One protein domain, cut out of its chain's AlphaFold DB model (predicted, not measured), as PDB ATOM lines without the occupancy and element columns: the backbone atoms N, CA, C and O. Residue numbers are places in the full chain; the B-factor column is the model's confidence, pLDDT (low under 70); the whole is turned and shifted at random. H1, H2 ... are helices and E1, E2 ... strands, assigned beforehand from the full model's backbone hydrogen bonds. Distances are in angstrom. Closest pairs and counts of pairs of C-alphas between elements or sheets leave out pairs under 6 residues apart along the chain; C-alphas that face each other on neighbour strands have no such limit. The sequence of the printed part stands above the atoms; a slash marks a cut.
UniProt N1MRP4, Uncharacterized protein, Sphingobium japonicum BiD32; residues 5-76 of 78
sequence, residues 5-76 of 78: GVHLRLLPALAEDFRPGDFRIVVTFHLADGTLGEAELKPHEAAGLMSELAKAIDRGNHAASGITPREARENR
ATOM      1  N   GLY A   5     -35.526  28.629  34.661       74.88
ATOM      2  CA  GLY A   5     -36.416  27.874  35.535       74.88
ATOM      3  C   GLY A   5     -35.608  27.048  36.528       74.88
ATOM      4  O   GLY A   5     -34.561  26.511  36.185       74.88
ATOM      5  N   VAL A   6     -36.086  26.925  37.764       73.12
ATOM      6  CA  VAL A   6     -35.475  26.054  38.780       73.12
ATOM      7  C   VAL A   6     -36.546  25.107  39.288       73.12
ATOM      8  O   VAL A   6     -37.632  25.550  39.657       73.12
ATOM      9  N   HIS A   7     -36.262  23.809  39.290       78.50
ATOM     10  CA  HIS A   7     -37.191  22.799  39.782       78.50
ATOM     11  C   HIS A   7     -36.460  21.651  40.490       78.50
ATOM     12  O   HIS A   7     -35.270  21.411  40.285       78.50
ATOM     13  N   LEU A   8     -37.192  20.948  41.357       74.50
ATOM     14  CA  LEU A   8     -36.705  19.770  42.070       74.50
ATOM     15  C   LEU A   8     -37.075  18.511  41.286       74.50
ATOM     16  O   LEU A   8     -38.230  18.345  40.891       74.50
ATOM     17  N   ARG A   9     -36.109  17.610  41.085       74.81
ATOM     18  CA  ARG A   9     -36.324  16.310  40.441       74.81
ATOM     19  C   ARG A   9     -36.032  15.191  41.433       74.81
ATOM     20  O   ARG A   9     -34.935  15.121  41.982       74.81
ATOM     21  N   LEU A  10     -37.005  14.310  41.642       68.12
ATOM     22  CA  LEU A  10     -36.827  13.114  42.461       68.12
ATOM     23  C   LEU A  10     -35.868  12.140  41.763       68.12
ATOM     24  O   LEU A  10     -35.966  11.941  40.548       68.12
ATOM     25  N   LEU A  11     -34.953  11.530  42.514       68.25
ATOM     26  CA  LEU A  11     -34.087  10.481  41.982       68.25
ATOM     27  C   LEU A  11     -34.889   9.176  41.793       68.25
ATOM     28  O   LEU A  11     -35.417   8.653  42.773       68.25
ATOM     29  N   PRO A  12     -34.962   8.606  40.570       63.44
ATOM     30  CA  PRO A  12     -35.812   7.442  40.288       63.44
ATOM     31  C   PRO A  12     -35.488   6.197  41.126       63.44
ATOM     32  O   PRO A  12     -36.378   5.415  41.429       63.44
ATOM     33  N   ALA A  13     -34.223   6.021  41.521       62.81
ATOM     34  CA  ALA A  13     -33.773   4.876  42.314       62.81
ATOM     35  C   ALA A  13     -34.186   4.937  43.799       62.81
ATOM     36  O   ALA A  13     -33.968   3.972  44.521       62.81
ATOM     37  N   LEU A  14     -34.747   6.061  44.256       59.31
ATOM     38  CA  LEU A  14     -35.032   6.345  45.668       59.31
ATOM     39  C   LEU A  14     -36.528   6.607  45.911       59.31
ATOM     40  O   LEU A  14     -36.907   7.121  46.955       59.31
ATOM     41  N   ALA A  15     -37.388   6.268  44.943       61.00
ATOM     42  CA  ALA A  15     -38.826   6.529  45.029       61.00
ATOM     43  C   ALA A  15     -39.537   5.702  46.121       61.00
ATOM     44  O   ALA A  15     -40.519   6.175  46.683       61.00
ATOM     45  N   GLU A  16     -39.027   4.508  46.441       66.00
ATOM     46  CA  GLU A  16     -39.592   3.617  47.470       66.00
ATOM     47  C   GLU A  16     -39.009   3.893  48.878       66.00
ATOM     48  O   GLU A  16     -39.699   3.688  49.871       66.00
ATOM     49  N   ASP A  17     -37.785   4.438  48.968       68.62
ATOM     50  CA  ASP A  17     -37.039   4.704  50.218       68.62
ATOM     51  C   ASP A  17     -36.623   6.184  50.342       68.62
ATOM     52  O   ASP A  17     -35.495   6.514  50.715       68.62
ATOM     53  N   PHE A  18     -37.532   7.099  50.002       61.91
ATOM     54  CA  PHE A  18     -37.241   8.532  49.955       61.91
ATOM     55  C   PHE A  18     -36.785   9.088  51.312       61.91
ATOM     56  O   PHE A  18     -37.536   9.100  52.293       61.91
ATOM     57  N   ARG A  19     -35.571   9.641  51.353       66.56
ATOM     58  CA  ARG A  19     -35.047  10.421  52.479       66.56
ATOM     59  C   ARG A  19     -35.023  11.910  52.135       66.56
ATOM     60  O   ARG A  19     -34.755  12.282  50.991       66.56
ATOM     61  N   PRO A  20     -35.234  12.803  53.124       59.59
ATOM     62  CA  PRO A  20     -34.958  14.226  52.954       59.59
ATOM     63  C   PRO A  20     -33.507  14.427  52.477       59.59
ATOM     64  O   PRO A  20     -32.568  14.225  53.242       59.59
ATOM     65  N   GLY A  21     -33.332  14.775  51.198       62.44
ATOM     66  CA  GLY A  21     -32.025  14.855  50.530       62.44
ATOM     67  C   GLY A  21     -31.939  14.103  49.196       62.44
ATOM     68  O   GLY A  21     -31.056  14.406  48.400       62.44
ATOM     69  N   ASP A  22     -32.888  13.210  48.898       71.56
ATOM     70  CA  ASP A  22     -32.884  12.362  47.689       71.56
ATOM     71  C   ASP A  22     -33.453  13.057  46.437       71.56
ATOM     72  O   ASP A  22     -34.036  12.445  45.535       71.56
ATOM     73  N   PHE A  23     -33.301  14.376  46.377       69.50
ATOM     74  CA  PHE A  23     -33.735  15.205  45.264       69.50
ATOM     75  C   PHE A  23     -32.535  15.890  44.614       69.50
ATOM     76  O   PHE A  23     -31.594  16.325  45.273       69.50
ATOM     77  N   ARG A  24     -32.601  16.030  43.293       76.00
ATOM     78  CA  ARG A  24     -31.689  16.867  42.518       76.00
ATOM     79  C   ARG A  24     -32.312  18.228  42.293       76.00
ATOM     80  O   ARG A  24     -33.507  18.336  42.017       76.00
ATOM     81  N   ILE A  25     -31.480  19.256  42.348       77.44
ATOM     82  CA  ILE A  25     -31.871  20.608  41.968       77.44
ATOM     83  C   ILE A  25     -31.431  20.789  40.523       77.44
ATOM     84  O   ILE A  25     -30.243  20.690  40.222       77.44
ATOM     85  N   VAL A  26     -32.391  21.003  39.629       82.19
ATOM     86  CA  VAL A  26     -32.137  21.166  38.197       82.19
ATOM     87  C   VAL A  26     -32.534  22.574  37.787       82.19
ATOM     88  O   VAL A  26     -33.628  23.055  38.099       82.19
ATOM     89  N   VAL A  27     -31.626  23.237  37.081       83.06
ATOM     90  CA  VAL A  27     -31.850  24.542  36.467       83.06
ATOM     91  C   VAL A  27     -32.020  24.343  34.973       83.06
ATOM     92  O   VAL A  27     -31.158  23.758  34.321       83.06
ATOM     93  N   THR A  28     -33.120  24.852  34.434       86.25
ATOM     94  CA  THR A  28     -33.349  24.973  32.998       86.25
ATOM     95  C   THR A  28     -33.074  26.395  32.549       86.25
ATOM     96  O   THR A  28     -33.445  27.360  33.217       86.25
ATOM     97  N   PHE A  29     -32.432  26.551  31.402       83.31
ATOM     98  CA  PHE A  29     -32.132  27.858  30.829       83.31
ATOM     99  C   PHE A  29     -32.187  27.798  29.309       83.31
ATOM    100  O   PHE A  29     -31.957  26.754  28.709       83.31
ATOM    101  N   HIS A  30     -32.499  28.926  28.681       86.06
ATOM    102  CA  HIS A  30     -32.461  29.031  27.226       86.06
ATOM    103  C   HIS A  30     -31.042  29.380  26.771       86.06
ATOM    104  O   HIS A  30     -30.454  30.354  27.246       86.06
ATOM    105  N   LEU A  31     -30.502  28.582  25.857       81.94
ATOM    106  CA  LEU A  31     -29.245  28.834  25.165       81.94
ATOM    107  C   LEU A  31     -29.420  29.934  24.108       81.94
ATOM    108  O   LEU A  31     -30.534  30.341  23.773       81.94
ATOM    109  N   ALA A  32     -28.301  30.434  23.581       83.69
ATOM    110  CA  ALA A  32     -28.298  31.524  22.601       83.69
ATOM    111  C   ALA A  32     -29.033  31.171  21.292       83.69
ATOM    112  O   ALA A  32     -29.549  32.058  20.620       83.69
ATOM    113  N   ASP A  33     -29.110  29.883  20.957       89.31
ATOM    114  CA  ASP A  33     -29.860  29.346  19.818       89.31
ATOM    115  C   ASP A  33     -31.349  29.089  20.133       89.31
ATOM    116  O   ASP A  33     -32.096  28.612  19.280       89.31
ATOM    117  N   GLY A  34     -31.795  29.416  21.350       84.19
ATOM    118  CA  GLY A  34     -33.162  29.219  21.823       84.19
ATOM    119  C   GLY A  34     -33.466  27.813  22.339       84.19
ATOM    120  O   GLY A  34     -34.588  27.580  22.790       84.19
ATOM    121  N   THR A  35     -32.505  26.885  22.311       88.62
ATOM    122  CA  THR A  35     -32.690  25.540  22.874       88.62
ATOM    123  C   THR A  35     -32.697  25.568  24.404       88.62
ATOM    124  O   THR A  35     -32.147  26.472  25.033       88.62
ATOM    125  N   LEU A  36     -33.351  24.583  25.024       86.25
ATOM    126  CA  LEU A  36     -33.358  24.424  26.479       86.25
ATOM    127  C   LEU A  36     -32.139  23.611  26.921       86.25
ATOM    128  O   LEU A  36     -31.982  22.455  26.537       86.25
ATOM    129  N   GLY A  37     -31.300  24.221  27.752       84.69
ATOM    130  CA  GLY A  37     -30.247  23.557  28.509       84.69
ATOM    131  C   GLY A  37     -30.723  23.184  29.910       84.69
ATOM    132  O   GLY A  37     -31.519  23.901  30.516       84.69
ATOM    133  N   GLU A  38     -30.205  22.072  30.429       88.38
ATOM    134  CA  GLU A  38     -30.389  21.623  31.811       88.38
ATOM    135  C   GLU A  38     -29.026  21.515  32.502       88.38
ATOM    136  O   GLU A  38     -28.070  20.989  31.929       88.38
ATOM    137  N   ALA A  39     -28.942  21.983  33.746       84.38
ATOM    138  CA  ALA A  39     -27.798  21.758  34.619       84.38
ATOM    139  C   ALA A  39     -28.271  21.299  35.997       84.38
ATOM    140  O   ALA A  39     -29.166  21.896  36.596       84.38
ATOM    141  N   GLU A  40     -27.656  20.240  36.511       86.12
ATOM    142  CA  GLU A  40     -27.808  19.868  37.911       86.12
ATOM    143  C   GLU A  40     -26.895  20.727  38.779       86.12
ATOM    144  O   GLU A  40     -25.722  20.923  38.462       86.12
ATOM    145  N   LEU A  41     -27.430  21.176  39.907       81.56
ATOM    146  CA  LEU A  41     -26.666  21.840  40.945       81.56
ATOM    147  C   LEU A  41     -26.424  20.906  42.121       81.56
ATOM    148  O   LEU A  41     -27.342  20.248  42.623       81.56
ATOM    149  N   LYS A  42     -25.198  20.934  42.640       82.56
ATOM    150  CA  LYS A  42     -24.911  20.393  43.965       82.56
ATOM    151  C   LYS A  42     -25.643  21.222  45.026       82.56
ATOM    152  O   LYS A  42     -25.893  22.413  44.820       82.56
ATOM    153  N   PRO A  43     -25.914  20.654  46.215       75.25
ATOM    154  CA  PRO A  43     -26.664  21.353  47.260       75.25
ATOM    155  C   PRO A  43     -26.122  22.745  47.631       75.25
ATOM    156  O   PRO A  43     -26.899  23.672  47.839       75.25
ATOM    157  N   HIS A  44     -24.798  22.928  47.670       77.50
ATOM    158  CA  HIS A  44     -24.189  24.225  47.993       77.50
ATOM    159  C   HIS A  44     -24.320  25.250  46.855       77.50
ATOM    160  O   HIS A  44     -24.538  26.431  47.119       77.50
ATOM    161  N   GLU A  45     -24.235  24.810  45.598       81.19
ATOM    162  CA  GLU A  45     -24.425  25.667  44.419       81.19
ATOM    163  C   GLU A  45     -25.876  26.145  44.345       81.19
ATOM    164  O   GLU A  45     -26.146  27.323  44.112       81.19
ATOM    165  N   ALA A  46     -26.818  25.248  44.641       78.06
ATOM    166  CA  ALA A  46     -28.226  25.587  44.725       78.06
ATOM    167  C   ALA A  46     -28.543  26.546  45.877       78.06
ATOM    168  O   ALA A  46     -29.305  27.490  45.683       78.06
ATOM    169  N   ALA A  47     -27.946  26.356  47.057       79.06
ATOM    170  CA  ALA A  47     -28.096  27.297  48.166       79.06
ATOM    171  C   ALA A  47     -27.608  28.706  47.780       79.06
ATOM    172  O   ALA A  47     -28.279  29.697  48.074       79.06
ATOM    173  N   GLY A  48     -26.485  28.791  47.055       82.06
ATOM    174  CA  GLY A  48     -25.984  30.043  46.487       82.06
ATOM    175  C   GLY A  48     -26.974  30.683  45.511       82.06
ATOM    176  O   GLY A  48     -27.324  31.854  45.672       82.06
ATOM    177  N   LEU A  49     -27.492  29.908  44.554       80.12
ATOM    178  CA  LEU A  49     -28.480  30.387  43.582       80.12
ATOM    179  C   LEU A  49     -29.769  30.883  44.257       80.12
ATOM    180  O   LEU A  49     -30.266  31.955  43.918       80.12
ATOM    181  N   MET A  50     -30.292  30.141  45.236       78.12
ATOM    182  CA  MET A  50     -31.495  30.523  45.986       78.12
ATOM    183  C   MET A  50     -31.290  31.818  46.778       78.12
ATOM    184  O   MET A  50     -32.184  32.663  46.809       78.12
ATOM    185  N   SER A  51     -30.108  32.013  47.369       79.69
ATOM    186  CA  SER A  51     -29.740  33.270  48.031       79.69
ATOM    187  C   SER A  51     -29.737  34.448  47.048       79.69
ATOM    188  O   SER A  51     -30.285  35.508  47.350       79.69
ATOM    189  N   GLU A  52     -29.154  34.283  45.859       81.25
ATOM    190  CA  GLU A  52     -29.133  35.349  44.850       81.25
ATOM    191  C   GLU A  52     -30.527  35.667  44.292       81.25
ATOM    192  O   GLU A  52     -30.863  36.841  44.115       81.25
ATOM    193  N   LEU A  53     -31.374  34.651  44.095       75.12
ATOM    194  CA  LEU A  53     -32.779  34.834  43.721       75.12
ATOM    195  C   LEU A  53     -33.556  35.598  44.799       75.12
ATOM    196  O   LEU A  53     -34.257  36.556  44.476       75.12
ATOM    197  N   ALA A  54     -33.390  35.234  46.074       73.94
ATOM    198  CA  ALA A  54     -34.029  35.930  47.187       73.94
ATOM    199  C   ALA A  54     -33.634  37.416  47.224       73.94
ATOM    200  O   ALA A  54     -34.503  38.280  47.318       73.94
ATOM    201  N   LYS A  55     -32.343  37.731  47.042       76.62
ATOM    202  CA  LYS A  55     -31.860  39.121  46.946       76.62
ATOM    203  C   LYS A  55     -32.439  39.860  45.742       76.62
ATOM    204  O   LYS A  55     -32.722  41.051  45.829       76.62
ATOM    205  N   ALA A  56     -32.577  39.197  44.595       72.81
ATOM    206  CA  ALA A  56     -33.147  39.812  43.399       72.81
ATOM    207  C   ALA A  56     -34.634  40.152  43.584       72.81
ATOM    208  O   ALA A  56     -35.047  41.250  43.210       72.81
ATOM    209  N   ILE A  57     -35.404  39.253  44.204       72.81
ATOM    210  CA  ILE A  57     -36.812  39.481  44.556       72.81
ATOM    211  C   ILE A  57     -36.927  40.630  45.554       72.81
ATOM    212  O   ILE A  57     -37.716  41.543  45.338       72.81
ATOM    213  N   ASP A  58     -36.106  40.626  46.603       76.50
ATOM    214  CA  ASP A  58     -36.108  41.672  47.626       76.50
ATOM    215  C   ASP A  58     -35.794  43.055  47.031       76.50
ATOM    216  O   ASP A  58     -36.536  44.017  47.232       76.50
ATOM    217  N   ARG A  59     -34.776  43.146  46.162       79.12
ATOM    218  CA  ARG A  59     -34.482  44.370  45.395       79.12
ATOM    219  C   ARG A  59     -35.644  44.796  44.497       79.12
ATOM    220  O   ARG A  59     -35.942  45.986  44.427       79.12
ATOM    221  N   GLY A  60     -36.283  43.852  43.808       74.50
ATOM    222  CA  GLY A  60     -37.450  44.120  42.966       74.50
ATOM    223  C   GLY A  60     -38.634  44.654  43.770       74.50
ATOM    224  O   GLY A  60     -39.249  45.638  43.372       74.50
ATOM    225  N   ASN A  61     -38.893  44.072  44.942       71.69
ATOM    226  CA  ASN A  61     -39.934  44.515  45.865       71.69
ATOM    227  C   ASN A  61     -39.638  45.913  46.418       71.69
ATOM    228  O   ASN A  61     -40.530  46.757  46.460       71.69
ATOM    229  N   HIS A  62     -38.385  46.201  46.775       66.31
ATOM    230  CA  HIS A  62     -37.977  47.539  47.199       66.31
ATOM    231  C   HIS A  62     -38.111  48.581  46.083       66.31
ATOM    232  O   HIS A  62     -38.586  49.686  46.341       66.31
ATOM    233  N   ALA A  63     -37.749  48.235  44.846       63.50
ATOM    234  CA  ALA A  63     -37.926  49.111  43.691       63.50
ATOM    235  C   ALA A  63     -39.413  49.349  43.365       63.50
ATOM    236  O   ALA A  63     -39.800  50.470  43.041       63.50
ATOM    237  N   ALA A  64     -40.252  48.319  43.502       59.44
ATOM    238  CA  ALA A  64     -41.699  48.407  43.314       59.44
ATOM    239  C   ALA A  64     -42.406  49.170  44.447       59.44
ATOM    240  O   ALA A  64     -43.455  49.767  44.219       59.44
ATOM    241  N   SER A  65     -41.829  49.195  45.654       56.69
ATOM    242  CA  SER A  65     -42.405  49.877  46.816       56.69
ATOM    243  C   SER A  65     -42.366  51.407  46.718       56.69
ATOM    244  O   SER A  65     -42.939  52.059  47.586       56.69
ATOM    245  N   GLY A  66     -41.706  51.998  45.714       52.84
ATOM    246  CA  GLY A  66     -41.824  53.427  45.401       52.84
ATOM    247  C   GLY A  66     -41.379  54.403  46.497       52.84
ATOM    248  O   GLY A  66     -41.555  55.604  46.322       52.84
ATOM    249  N   ILE A  67     -40.777  53.939  47.599       51.03
ATOM    250  CA  ILE A  67     -40.314  54.822  48.673       51.03
ATOM    251  C   ILE A  67     -39.037  55.501  48.190       51.03
ATOM    252  O   ILE A  67     -37.915  55.039  48.413       51.03
ATOM    253  N   THR A  68     -39.204  56.623  47.503       51.72
ATOM    254  CA  THR A  68     -38.093  57.544  47.323       51.72
ATOM    255  C   THR A  68     -37.672  58.041  48.714       51.72
ATOM    256  O   THR A  68     -38.531  58.315  49.558       51.72
ATOM    257  N   PRO A  69     -36.366  58.213  48.995       52.53
ATOM    258  CA  PRO A  69     -35.880  58.700  50.293       52.53
ATOM    259  C   PRO A  69     -36.475  60.048  50.746       52.53
ATOM    260  O   PRO A  69     -36.270  60.467  51.884       52.53
ATOM    261  N   ARG A  70     -37.194  60.739  49.854       50.66
ATOM    262  CA  ARG A  70     -37.855  62.016  50.103       50.66
ATOM    263  C   ARG A  70     -39.133  61.870  50.940       50.66
ATOM    264  O   ARG A  70     -39.344  62.696  51.818       50.66
ATOM    265  N   GLU A  71     -39.913  60.803  50.765       45.62
ATOM    266  CA  GLU A  71     -41.192  60.618  51.481       45.62
ATOM    267  C   GLU A  71     -41.000  60.133  52.929       45.62
ATOM    268  O   GLU A  71     -41.749  60.505  53.832       45.62
ATOM    269  N   ALA A  72     -39.927  59.385  53.204       52.16
ATOM    270  CA  ALA A  72     -39.604  58.925  54.560       52.16
ATOM    271  C   ALA A  72     -39.167  60.060  55.513       52.16
ATOM    272  O   ALA A  72     -39.125  59.862  56.732       52.16
ATOM    273  N   ARG A  73     -38.813  61.235  54.973       49.97
ATOM    274  CA  ARG A  73     -38.370  62.397  55.758       49.97
ATOM    275  C   ARG A  73     -39.516  63.347  56.113       49.97
ATOM    276  O   ARG A  73     -39.403  64.056  57.106       49.97
ATOM    277  N   GLU A  74     -40.612  63.328  55.356       48.03
ATOM    278  CA  GLU A  74     -41.769  64.210  55.572       48.03
ATOM    279  C   GLU A  74     -42.734  63.642  56.632       48.03
ATOM    280  O   GLU A  74     -43.215  64.379  57.486       48.03
ATOM    281  N   ASN A  75     -42.869  62.313  56.728       43.78
ATOM    282  CA  ASN A  75     -43.714  61.654  57.741       43.78
ATOM    283  C   ASN A  75     -43.130  61.599  59.170       43.78
ATOM    284  O   ASN A  75     -43.749  61.014  60.056       43.78
ATOM    285  N   ARG A  76     -41.946  62.172  59.429       52.62
ATOM    286  CA  ARG A  76     -41.404  62.320  60.801       52.62
ATOM    287  C   ARG A  76     -41.640  63.703  61.411       52.62
ATOM    288  O   ARG A  76     -41.224  63.929  62.544       52.62
TER     289      ARG A  76
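This is residues 5 to 76 of the 78 residues of an uncharacterized protein of Sphingobium japonicum BiD32 (UniProt N1MRP4). A small, strongly twisted three-stranded sheet has one end of a long helix, H1, over one face; the rest of H1 and a tail with the short H2 stick out as a long arm, residues 51 to 76. At the far end from H2, residues 11 to 22 make a long loop between E1 and E2. The printed part has 72 residues, with E1, E2, E3, H1 and H2 along it, an antiparallel sheet in the order E1, E2, E3, and a mixed class. It is extended, with a radius of gyration of the C-alphas of 19.3 A, and spans 61 by 37 by 17 A.

Find C-alpha 5 at (-36.416, 27.874, 35.535), where E1, residues 5 to 10, begins. E2, residues 23 to 30, runs 22.8 A, and E3 is residues 36 to 41. From C-alpha 43 at (-26.664, 21.353, 47.260), H1, residues 43 to 64, runs 31.2 A; H2 is residues 71 to 74.

The strands form a meander, each the antiparallel neighbour of the one before; look for N 7 and O 26 at 3.0 A in the hairpin E1 and E2, and N 27 and O 39 at 2.8 A in the hairpin E2 and E3. H1 is on the sheet in two layers, a helix on one face, with C-alphas 25 and 46 closest to each other for E2 and H1, at 6.8 A. It runs slantwise to E2, at 44 degrees on the local plane. In H1 every O i to N i+4 pair is within hydrogen-bond range; H2 is too short for one. H2 is apart from H1 and the strands.

The C-alphas of Ala 13 and Glu 74 are the farthest apart, 61.3 A. The printed part has no cut, and the link E1 to E2 is long. Confidence is under 70 at residues 10 to 21, 23 and 62 to 76.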